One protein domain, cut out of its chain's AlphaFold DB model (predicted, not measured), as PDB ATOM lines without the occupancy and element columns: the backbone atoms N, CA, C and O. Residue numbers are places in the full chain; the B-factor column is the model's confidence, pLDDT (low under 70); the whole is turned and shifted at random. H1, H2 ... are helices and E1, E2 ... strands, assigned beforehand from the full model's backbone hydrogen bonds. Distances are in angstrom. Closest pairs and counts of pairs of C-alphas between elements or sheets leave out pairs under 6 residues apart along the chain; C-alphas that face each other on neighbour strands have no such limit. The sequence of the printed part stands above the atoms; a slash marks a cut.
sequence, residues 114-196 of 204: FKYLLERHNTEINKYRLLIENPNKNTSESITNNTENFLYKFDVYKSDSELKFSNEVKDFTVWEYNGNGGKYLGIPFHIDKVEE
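AT A GLANCE: This is residues 114 to 196 of the 204 residues of an uncharacterized protein of Malaciobacter marinus (UniProt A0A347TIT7). One strongly twisted, curled sheet of five strands has one short helix, H1, beside its strands, between edge strands E3 and E5 at their H1 ends. The long loop of residues 131 to 146 leads from E2 to H1. The 83 printed residues hold E1, E2, H1, E3, E4 and E5 along the chain; the sheet's order is E3, E4, E2, E1, E5, all antiparallel. The class is mixed, helices and strands, with 38 residues in named elements, under half. The whole is compact and rounded, with a radius of gyration of the C-alphas of 12.3 A and spans of 31 by 29 by 19 A.

HOW THE PARTS SIT: Start at E1, residues 114 to 120, in a hairpin with E2, residues 127 to 130; N 119 and O 129 are 2.9 A apart. On to H1, residues 147 to 154: 2 of its 4 O i to N i+4 pairs are within hydrogen-bond range. E3, residues 156 to 163, bends by 89 degrees at residue 160 and forms a hairpin with E4, residues 172 to 177; N 157 and O 176 are 2.8 A apart. Across E4 and E2, N 128 and O 175 are 2.7 A apart. E2, H1 and E3 make a split strand-helix-strand unit, two strands of one sheet that are not neighbours, with a helix between them along the chain and E4 between them in the sheet; its crossover is right-handed. E5, residues 184 to 188, neighbours E1, with N 118 and O 185 2.8 A apart. H1 is on the sheet at a height of 6.1 A, over none of its strands; its closest C-alphas to E3 are Glu 148 and Lys 158, 6.6 A. E3 and E5 are apart.

IN THESE COORDINATES: Find C-alpha 114 at (193.209, 242.271, 141.240); E1 runs 16.1 A. H1 begins at C-alpha 147, (191.838, 229.867, 137.104), and spans 11.4 A; E2 spans 10.5 A. E3 spans 16.3 A, E4 15.6 A and E5 13.1 A, ending at C-alpha 188, (189.663, 242.066, 138.967).

THE WHOLE: The C-alphas of Asn 138 and Asn 180, the two farthest apart, are 35.1 A apart. The printed part has no cut; E2 to H1 is the long link. Confidence is under 70 at residues 133 to 145, 167 and 191.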
ATOM      1  N   PHE A 114     193.090 243.318 142.249       81.44
ATOM      2  CA  PHE A 114     193.209 242.271 141.240       81.44
ATOM      3  C   PHE A 114     193.257 240.884 141.862       81.44
ATOM      4  O   PHE A 114     193.995 240.627 142.811       81.44
ATOM      5  N   LYS A 115     192.475 239.975 141.287       80.44
ATOM      6  CA  LYS A 115     192.532 238.544 141.560       80.44
ATOM      7  C   LYS A 115     193.754 237.900 140.919       80.44
ATOM      8  O   LYS A 115     194.402 237.069 141.549       80.44
ATOM      9  N   TYR A 116     194.073 238.291 139.687       84.12
ATOM     10  CA  TYR A 116     195.263 237.831 138.979       84.12
ATOM     11  C   TYR A 116     196.038 239.013 138.419       84.12
ATOM     12  O   TYR A 116     195.451 239.957 137.898       84.12
ATOM     13  N   LEU A 117     197.364 238.922 138.496       86.00
ATOM     14  CA  LEU A 117     198.273 239.825 137.810       86.00
ATOM     15  C   LEU A 117     199.075 239.021 136.792       86.00
ATOM     16  O   LEU A 117     199.682 238.000 137.140       86.00
ATOM     17  N   LEU A 118     199.056 239.483 135.549       89.25
ATOM     18  CA  LEU A 118     199.750 238.862 134.438       89.25
ATOM     19  C   LEU A 118     200.884 239.761 133.964       89.25
ATOM     20  O   LEU A 118     200.723 240.973 133.878       89.25
ATOM     21  N   GLU A 119     202.020 239.161 133.633       88.44
ATOM     22  CA  GLU A 119     203.171 239.834 133.029       88.44
ATOM     23  C   GLU A 119     203.344 239.350 131.598       88.44
ATOM     24  O   GLU A 119     203.343 238.143 131.364       88.44
ATOM     25  N   ARG A 120     203.485 240.282 130.654       89.69
ATOM     26  CA  ARG A 120     203.698 239.992 129.238       89.69
ATOM     27  C   ARG A 120     205.110 239.482 129.010       89.69
ATOM     28  O   ARG A 120     206.071 239.974 129.598       89.69
ATOM     29  N   HIS A 121     205.241 238.534 128.098       89.81
ATOM     30  CA  HIS A 121     206.523 238.065 127.622       89.81
ATOM     31  C   HIS A 121     207.256 239.208 126.910       89.81
ATOM     32  O   HIS A 121     206.649 240.028 126.216       89.81
ATOM     33  N   ASN A 122     208.578 239.274 127.077       81.62
ATOM     34  CA  ASN A 122     209.366 240.408 126.588       81.62
ATOM     35  C   ASN A 122     209.372 240.515 125.056       81.62
ATOM     36  O   ASN A 122     209.495 241.614 124.521       81.62
ATOM     37  N   THR A 123     209.253 239.387 124.357       80.00
ATOM     38  CA  THR A 123     209.380 239.317 122.893       80.00
ATOM     39  C   THR A 123     208.168 238.718 122.190       80.00
ATOM     40  O   THR A 123     208.038 238.885 120.981       80.00
ATOM     41  N   GLU A 124     207.279 238.035 122.913       82.00
ATOM     42  CA  GLU A 124     206.124 237.371 122.305       82.00
ATOM     43  C   GLU A 124     204.870 238.187 122.589       82.00
ATOM     44  O   GLU A 124     204.464 238.367 123.738       82.00
ATOM     45  N   ILE A 125     204.296 238.730 121.516       79.69
ATOM     46  CA  ILE A 125     203.117 239.590 121.573       79.69
ATOM     47  C   ILE A 125     201.952 238.786 122.153       79.69
ATOM     48  O   ILE A 125     201.760 237.624 121.802       79.69
ATOM     49  N   ASN A 126     201.188 239.419 123.043       86.19
ATOM     50  CA  ASN A 126     199.982 238.874 123.669       86.19
ATOM     51  C   ASN A 126     200.167 237.620 124.528       86.19
ATOM     52  O   ASN A 126     199.172 237.066 124.988       86.19
ATOM     53  N   LYS A 127     201.406 237.201 124.796       92.00
ATOM     54  CA  LYS A 127     201.697 236.086 125.695       92.00
ATOM     55  C   LYS A 127     202.052 236.585 127.073       92.00
ATOM     56  O   LYS A 127     202.864 237.492 127.220       92.00
ATOM     57  N   TYR A 128     201.477 235.956 128.079       92.38
ATOM     58  CA  TYR A 128     201.566 236.364 129.464       92.38
ATOM     59  C   TYR A 128     201.835 235.171 130.375       92.38
ATOM     60  O   TYR A 128     201.478 234.042 130.054       92.38
ATOM     61  N   ARG A 129     202.412 235.431 131.547       90.12
ATOM     62  CA  ARG A 129     202.410 234.499 132.681       90.12
ATOM     63  C   ARG A 129     201.613 235.077 133.832       90.12
ATOM     64  O   ARG A 129     201.589 236.293 134.017       90.12
ATOM     65  N   LEU A 130     201.058 234.213 134.674       87.62
ATOM     66  CA  LEU A 130     200.615 234.624 136.004       87.62
ATOM     67  C   LEU A 130     201.846 234.913 136.871       87.62
ATOM     68  O   LEU A 130     202.735 234.068 136.992       87.62
ATOM     69  N   LEU A 131     201.873 236.052 137.567       80.19
ATOM     70  CA  LEU A 131     202.919 236.305 138.571       80.19
ATOM     71  C   LEU A 131     202.875 235.288 139.732       80.19
ATOM     72  O   LEU A 131     203.872 235.072 140.432       80.19
ATOM     73  N   ILE A 132     201.726 234.628 139.922       75.00
ATOM     74  CA  ILE A 132     201.526 233.530 140.870       75.00
ATOM     75  C   ILE A 132     200.760 232.381 140.192       75.00
ATOM     76  O   ILE A 132     199.534 232.370 140.171       75.00
ATOM     77  N   GLU A 133     201.471 231.379 139.676       65.94
ATOM     78  CA  GLU A 133     200.835 230.177 139.094       65.94
ATOM     79  C   GLU A 133     200.401 229.141 140.137       65.94
ATOM     80  O   GLU A 133     199.453 228.398 139.917       65.94
ATOM     81  N   ASN A 134     201.094 229.087 141.277       60.31
ATOM     82  CA  ASN A 134     200.920 228.051 142.296       60.31
ATOM     83  C   ASN A 134     201.049 228.663 143.697       60.31
ATOM     84  O   ASN A 134     202.127 228.612 144.301       60.31
ATOM     85  N   PRO A 135     199.997 229.312 144.214       57.06
ATOM     86  CA  PRO A 135     200.017 229.806 145.581       57.06
ATOM     87  C   PRO A 135     200.095 228.639 146.568       57.06
ATOM     88  O   PRO A 135     199.688 227.510 146.291       57.06
ATOM     89  N   ASN A 136     200.626 228.920 147.752       52.44
ATOM     90  CA  ASN A 136     200.749 227.931 148.807       52.44
ATOM     91  C   ASN A 136     199.339 227.524 149.282       52.44
ATOM     92  O   ASN A 136     198.481 228.386 149.445       52.44
ATOM     93  N   LYS A 137     199.078 226.234 149.536       48.38
ATOM     94  CA  LYS A 137     197.719 225.721 149.848       48.38
ATOM     95  C   LYS A 137     197.062 226.359 151.086       48.38
ATOM     96  O   LYS A 137     195.854 226.255 151.256       48.38
ATOM     97  N   ASN A 138     197.850 227.039 151.919       48.41
ATOM     98  CA  ASN A 138     197.402 227.717 153.137       48.41
ATOM     99  C   ASN A 138     196.966 229.183 152.918       48.41
ATOM    100  O   ASN A 138     196.557 229.833 153.874       48.41
ATOM    101  N   THR A 139     197.059 229.724 151.699       49.56
ATOM    102  CA  THR A 139     196.552 231.063 151.339       49.56
ATOM    103  C   THR A 139     195.260 230.896 150.536       49.56
ATOM    104  O   THR A 139     195.246 231.008 149.314       49.56
ATOM    105  N   SER A 140     194.193 230.501 151.228       46.53
ATOM    106  CA  SER A 140     193.023 229.799 150.686       46.53
ATOM    107  C   SER A 140     191.945 230.644 149.986       46.53
ATOM    108  O   SER A 140     190.821 230.168 149.877       46.53
ATOM    109  N   GLU A 141     192.215 231.859 149.498       46.09
ATOM    110  CA  GLU A 141     191.119 232.696 148.950       46.09
ATOM    111  C   GLU A 141     191.398 233.412 147.621       46.09
ATOM    112  O   GLU A 141     190.458 233.672 146.871       46.09
ATOM    113  N   SER A 142     192.649 233.722 147.268       49.50
ATOM    114  CA  SER A 142     192.922 234.608 146.121       49.50
ATOM    115  C   SER A 142     192.957 233.904 144.761       49.50
ATOM    116  O   SER A 142     192.682 234.531 143.743       49.50
ATOM    117  N   ILE A 143     193.237 232.601 144.713       54.62
ATOM    118  CA  ILE A 143     193.392 231.848 143.461       54.62
ATOM    119  C   ILE A 143     192.510 230.610 143.538       54.62
ATOM    120  O   ILE A 143     192.702 229.718 144.359       54.62
ATOM    121  N   THR A 144     191.487 230.594 142.694       55.44
ATOM    122  CA  THR A 144     190.500 229.514 142.647       55.44
ATOM    123  C   THR A 144     191.073 228.282 141.947       55.44
ATOM    124  O   THR A 144     191.822 228.437 140.988       55.44
ATOM    125  N   ASN A 145     190.600 227.076 142.292       58.69
ATOM    126  CA  ASN A 145     190.836 225.816 141.548       58.69
ATOM    127  C   ASN A 145     190.324 225.837 140.084       58.69
ATOM    128  O   ASN A 145     190.241 224.801 139.436       58.69
ATOM    129  N   ASN A 146     189.933 227.007 139.579       76.00
ATOM    130  CA  ASN A 146     189.291 227.214 138.296       76.00
ATOM    131  C   ASN A 146     189.835 228.459 137.568       76.00
ATOM    132  O   ASN A 146     189.075 229.222 136.973       76.00
ATOM    133  N   THR A 147     191.143 228.711 137.699       84.44
ATOM    134  CA  THR A 147     191.838 229.867 137.104       84.44
ATOM    135  C   THR A 147     191.520 230.029 135.620       84.44
ATOM    136  O   THR A 147     191.175 231.127 135.205       84.44
ATOM    137  N   GLU A 148     191.534 228.939 134.853       88.06
ATOM    138  CA  GLU A 148     191.252 228.960 133.415       88.06
ATOM    139  C   GLU A 148     189.844 229.475 133.092       88.06
ATOM    140  O   GLU A 148     189.710 230.483 132.404       88.06
ATOM    141  N   ASN A 149     188.790 228.887 133.673       86.12
ATOM    142  CA  ASN A 149     187.419 229.363 133.436       86.12
ATOM    143  C   ASN A 149     187.179 230.784 133.964       86.12
ATOM    144  O   ASN A 149     186.244 231.454 133.528       86.12
ATOM    145  N   PHE A 150     187.949 231.231 134.960       87.56
ATOM    146  CA  PHE A 150     187.848 232.604 135.437       87.56
ATOM    147  C   PHE A 150     188.464 233.578 134.434       87.56
ATOM    148  O   PHE A 150     187.791 234.524 134.041       87.56
ATOM    149  N   LEU A 151     189.704 233.323 134.010       89.44
ATOM    150  CA  LEU A 151     190.440 234.141 133.045       89.44
ATOM    151  C   LEU A 151     189.749 234.189 131.677       89.44
ATOM    152  O   LEU A 151     189.704 235.251 131.061       89.44
ATOM    153  N   TYR A 152     189.088 233.099 131.277       89.12
ATOM    154  CA  TYR A 152     188.279 233.038 130.057       89.12
ATOM    155  C   TYR A 152     187.218 234.150 129.983       89.12
ATOM    156  O   TYR A 152     186.940 234.674 128.911       89.12
ATOM    157  N   LYS A 153     186.648 234.575 131.122       88.38
ATOM    158  CA  LYS A 153     185.643 235.660 131.170       88.38
ATOM    159  C   LYS A 153     186.201 237.034 130.788       88.38
ATOM    160  O   LYS A 153     185.424 237.966 130.612       88.38
ATOM    161  N   PHE A 154     187.521 237.149 130.721       88.81
ATOM    162  CA  PHE A 154     188.266 238.369 130.438       88.81
ATOM    163  C   PHE A 154     189.074 238.251 129.141       88.81
ATOM    164  O   PHE A 154     190.038 238.988 128.959       88.81
ATOM    165  N   ASP A 155     188.722 237.302 128.267       90.69
ATOM    166  CA  ASP A 155     189.439 237.021 127.019       90.69
ATOM    167  C   ASP A 155     190.917 236.652 127.218       90.69
ATOM    168  O   ASP A 155     191.765 236.935 126.367       90.69
ATOM    169  N   VAL A 156     191.219 236.003 128.348       92.00
ATOM    170  CA  VAL A 156     192.537 235.446 128.659       92.00
ATOM    171  C   VAL A 156     192.459 233.920 128.617       92.00
ATOM    172  O   VAL A 156     191.766 233.294 129.422       92.00
ATOM    173  N   TYR A 157     193.194 233.317 127.689       93.31
ATOM    174  CA  TYR A 157     193.110 231.897 127.350       93.31
ATOM    175  C   TYR A 157     194.411 231.190 127.693       93.31
ATOM    176  O   TYR A 157     195.490 231.741 127.504       93.31
ATOM    177  N   LYS A 158     194.336 229.960 128.196       92.50
ATOM    178  CA  LYS A 158     195.540 229.157 128.399       92.50
ATOM    179  C   LYS A 158     196.081 228.713 127.036       92.50
ATOM    180  O   LYS A 158     195.320 228.207 126.219       92.50
ATOM    181  N   SER A 159     197.377 228.892 126.808       90.56
ATOM    182  CA  SER A 159     198.079 228.354 125.641       90.56
ATOM    183  C   SER A 159     198.601 226.947 125.949       90.56
ATOM    184  O   SER A 159     198.921 226.635 127.097       90.56
ATOM    185  N   ASP A 160     198.778 226.118 124.921       86.81
ATOM    186  CA  ASP A 160     199.435 224.803 125.035       86.81
ATOM    187  C   ASP A 160     200.969 224.907 125.161       86.81
ATOM    188  O   ASP A 160     201.681 223.902 125.143       86.81
ATOM    189  N   SER A 161     201.496 226.132 125.260       87.12
ATOM    190  CA  SER A 161     202.924 226.414 125.355       87.12
ATOM    191  C   SER A 161     203.372 226.743 126.778       87.12
ATOM    192  O   SER A 161     202.627 227.301 127.587       87.12
ATOM    193  N   GLU A 162     204.638 226.436 127.055       88.50
ATOM    194  CA  GLU A 162     205.356 226.949 128.214       88.50
ATOM    195  C   GLU A 162     206.551 227.782 127.740       88.50
ATOM    196  O   GLU A 162     207.223 227.420 126.771       88.50
ATOM    197  N   LEU A 163     206.799 228.920 128.392       87.00
ATOM    198  CA  LEU A 163     207.862 229.857 128.016       87.00
ATOM    199  C   LEU A 163     208.660 230.326 129.231       87.00
ATOM    200  O   LEU A 163     208.141 230.422 130.345       87.00
ATOM    201  N   LYS A 164     209.921 230.695 128.998       85.38
ATOM    202  CA  LYS A 164     210.754 231.373 129.997       85.38
ATOM    203  C   LYS A 164     210.469 232.856 129.991       85.38
ATOM    204  O   LYS A 164     210.472 233.485 128.943       85.38
ATOM    205  N   PHE A 165     210.308 233.436 131.169       82.44
ATOM    206  CA  PHE A 165     210.159 234.877 131.315       82.44
ATOM    207  C   PHE A 165     211.458 235.462 131.863       82.44
ATOM    208  O   PHE A 165     211.933 235.058 132.924       82.44
ATOM    209  N   SER A 166     212.038 236.421 131.138       76.50
ATOM    210  CA  SER A 166     213.320 237.050 131.491       76.50
ATOM    211  C   SER A 166     214.451 236.013 131.676       76.50
ATOM    212  O   SER A 166     214.526 235.042 130.929       76.50
ATOM    213  N   ASN A 167     215.353 236.208 132.644       68.69
ATOM    214  CA  ASN A 167     216.485 235.308 132.915       68.69
ATOM    215  C   ASN A 167     216.112 234.118 133.820       68.69
ATOM    216  O   ASN A 167     216.969 233.560 134.509       68.69
ATOM    217  N   GLU A 168     214.831 233.766 133.899       73.38
ATOM    218  CA  GLU A 168     214.387 232.710 134.796       73.38
ATOM    219  C   GLU A 168     214.722 231.320 134.255       73.38
ATOM    220  O   GLU A 168     214.700 231.051 133.056       73.38
ATOM    221  N   VAL A 169     215.078 230.418 135.170       70.44
ATOM    222  CA  VAL A 169     215.592 229.089 134.811       70.44
ATOM    223  C   VAL A 169     214.466 228.143 134.380       70.44
ATOM    224  O   VAL A 169     214.712 227.246 133.569       70.44
ATOM    225  N   LYS A 170     213.249 228.362 134.890       80.12
ATOM    226  CA  LYS A 170     212.078 227.503 134.685       80.12
ATOM    227  C   LYS A 170     211.130 228.054 133.620       80.12
ATOM    228  O   LYS A 170     211.062 229.268 133.421       80.12
ATOM    229  N   ASP A 171     210.367 227.148 133.027       84.69
ATOM    230  CA  ASP A 171     209.274 227.479 132.122       84.69
ATOM    231  C   ASP A 171     207.993 227.793 132.917       84.69
ATOM    232  O   ASP A 171     207.829 227.376 134.071       84.69
ATOM    233  N   PHE A 172     207.122 228.597 132.313       87.19
ATOM    234  CA  PHE A 172     205.855 229.070 132.866       87.19
ATOM    235  C   PHE A 172     204.710 228.725 131.926       87.19
ATOM    236  O   PHE A 172     204.877 228.788 130.709       87.19
ATOM    237  N   THR A 173     203.533 228.449 132.488       90.19
ATOM    238  CA  THR A 173     202.290 228.341 131.724       90.19
ATOM    239  C   THR A 173     201.999 229.668 131.033       90.19
ATOM    240  O   THR A 173     201.919 230.726 131.665       90.19
ATOM    241  N   VAL A 174     201.789 229.599 129.724       93.06
ATOM    242  CA  VAL A 174     201.472 230.769 128.915       93.06
ATOM    243  C   VAL A 174     199.968 231.008 128.871       93.06
ATOM    244  O   VAL A 174     199.166 230.089 128.707       93.06
ATOM    245  N   TRP A 175     199.608 232.281 128.960       93.88
ATOM    246  CA  TRP A 175     198.264 232.799 128.773       93.88
ATOM    247  C   TRP A 175     198.256 233.791 127.613       93.88
ATOM    248  O   TRP A 175     199.147 234.632 127.510       93.88
ATOM    249  N   GLU A 176     197.261 233.707 126.748       93.94
ATOM    250  CA  GLU A 176     197.083 234.576 125.590       93.94
ATOM    251  C   GLU A 176     195.934 235.552 125.840       93.94
ATOM    252  O   GLU A 176     194.874 235.147 126.315       93.94
ATOM    253  N   TYR A 177     196.140 236.834 125.532       92.12
ATOM    254  CA  TYR A 177     195.127 237.884 125.689       92.12
ATOM    255  C   TYR A 177     194.919 238.645 124.381       92.12
ATOM    256  O   TYR A 177     195.869 239.160 123.794       92.12
ATOM    257  N   ASN A 178     193.665 238.750 123.942       80.38
ATOM    258  CA  ASN A 178     193.307 239.307 122.631       80.38
ATOM    259  C   ASN A 178     193.050 240.834 122.629       80.38
ATOM    260  O   ASN A 178     192.528 241.357 121.645       80.38
ATOM    261  N   GLY A 179     193.387 241.552 123.709       79.19
ATOM    262  CA  GLY A 179     193.213 243.009 123.821       79.19
ATOM    263  C   GLY A 179     194.396 243.849 123.314       79.19
ATOM    264  O   GLY A 179     195.258 243.367 122.583       79.19
ATOM    265  N   ASN A 180     194.441 245.130 123.716       72.00
ATOM    266  CA  ASN A 180     195.486 246.084 123.294       72.00
ATOM    267  C   ASN A 180     196.876 245.736 123.866       72.00
ATOM    268  O   ASN A 180     197.896 246.129 123.296       72.00
ATOM    269  N   GLY A 181     196.905 244.955 124.947       71.69
ATOM    270  CA  GLY A 181     198.047 244.171 125.391       71.69
ATOM    271  C   GLY A 181     199.154 244.969 126.079       71.69
ATOM    272  O   GLY A 181     200.304 244.910 125.641       71.69
ATOM    273  N   GLY A 182     198.860 245.668 127.179       84.50
ATOM    274  CA  GLY A 182     199.878 246.276 128.058       84.50
ATOM    275  C   GLY A 182     200.973 245.304 128.543       84.50
ATOM    276  O   GLY A 182     200.830 244.080 128.451       84.50
ATOM    277  N   LYS A 183     202.091 245.837 129.075       86.62
ATOM    278  CA  LYS A 183     203.181 245.012 129.655       86.62
ATOM    279  C   LYS A 183     202.664 244.113 130.779       86.62
ATOM    280  O   LYS A 183     203.184 243.021 130.978       86.62
ATOM    281  N   TYR A 184     201.631 244.548 131.480       86.50
ATOM    282  CA  TYR A 184     200.978 243.783 132.520       86.50
ATOM    283  C   TYR A 184     199.457 243.931 132.424       86.50
ATOM    284  O   TYR A 184     198.956 244.949 131.936       86.50
ATOM    285  N   LEU A 185     198.744 242.917 132.919       88.56
ATOM    286  CA  LEU A 185     197.285 242.900 133.007       88.56
ATOM    287  C   LEU A 185     196.849 242.624 134.445       88.56
ATOM    288  O   LEU A 185     197.330 241.688 135.088       88.56
ATOM    289  N   GLY A 186     195.907 243.418 134.931       87.38
ATOM    290  CA  GLY A 186     195.224 243.238 136.201       87.38
ATOM    291  C   GLY A 186     193.830 242.691 135.948       87.38
ATOM    292  O   GLY A 186     193.012 243.334 135.290       87.38
ATOM    293  N   ILE A 187     193.555 241.498 136.470       86.88
ATOM    294  CA  ILE A 187     192.245 240.858 136.365       86.88
ATOM    295  C   ILE A 187     191.511 241.053 137.691       86.88
ATOM    296  O   ILE A 187     191.966 240.507 138.700       86.88
ATOM    297  N   PRO A 188     190.399 241.802 137.733       83.88
ATOM    298  CA  PRO A 188     189.663 242.066 138.967       83.88
ATOM    299  C   PRO A 188     188.948 240.818 139.513       83.88
ATOM    300  O   PRO A 188     188.824 239.791 138.847       83.88
ATOM    301  N   PHE A 189     188.476 240.887 140.763       75.62
ATOM    302  CA  PHE A 189     187.674 239.818 141.388       75.62
ATOM    303  C   PHE A 189     186.259 239.702 140.810       75.62
ATOM    304  O   PHE A 189     185.672 238.615 140.820       75.62
ATOM    305  N   HIS A 190     185.722 240.814 140.316       74.44
ATOM    306  CA  HIS A 190     184.393 240.928 139.725       74.44
ATOM    307  C   HIS A 190     184.484 241.043 138.202       74.44
ATOM    308  O   HIS A 190     185.573 241.198 137.659       74.44
ATOM    309  N   ILE A 191     183.345 240.935 137.508       65.19
ATOM    310  CA  ILE A 191     183.252 241.003 136.036       65.19
ATOM    311  C   ILE A 191     183.331 242.469 135.577       65.19
ATOM    312  O   ILE A 191     182.433 242.993 134.924       65.19
ATOM    313  N   ASP A 192     184.394 243.141 135.997       72.50
ATOM    314  CA  ASP A 192     184.788 244.447 135.495       72.50
ATOM    315  C   ASP A 192     185.730 244.259 134.294       72.50
ATOM    316  O   ASP A 192     185.932 243.149 133.800       72.50
ATOM    317  N   LYS A 193     186.293 245.346 133.769       78.25
ATOM    318  CA  LYS A 193     187.246 245.267 132.654       78.25
ATOM    319  C   LYS A 193     188.644 244.887 133.143       78.25
ATOM    320  O   LYS A 193     189.010 245.180 134.278       78.25
ATOM    321  N   VAL A 194     189.428 244.277 132.254       82.19
ATOM    322  CA  VAL A 194     190.875 244.104 132.443       82.19
ATOM    323  C   VAL A 194     191.540 245.475 132.517       82.19
ATOM    324  O   VAL A 194     191.270 246.339 131.679       82.19
ATOM    325  N   GLU A 195     192.415 245.668 133.501       83.69
ATOM    326  CA  GLU A 195     193.262 246.856 133.582       83.69
ATOM    327  C   GLU A 195     194.625 246.575 132.950       83.69
ATOM    328  O   GLU A 195     195.310 245.628 133.329       83.69
ATOM    329  N   GLU A 196     195.027 247.397 131.980       84.69
ATOM    330  CA  GLU A 196     196.300 247.258 131.270       84.69
ATOM    331  C   GLU A 196     197.284 248.341 131.720       84.69
ATOM    332  O   GLU A 196     196.941 249.524 131.766       84.69
TER     333      GLU A 196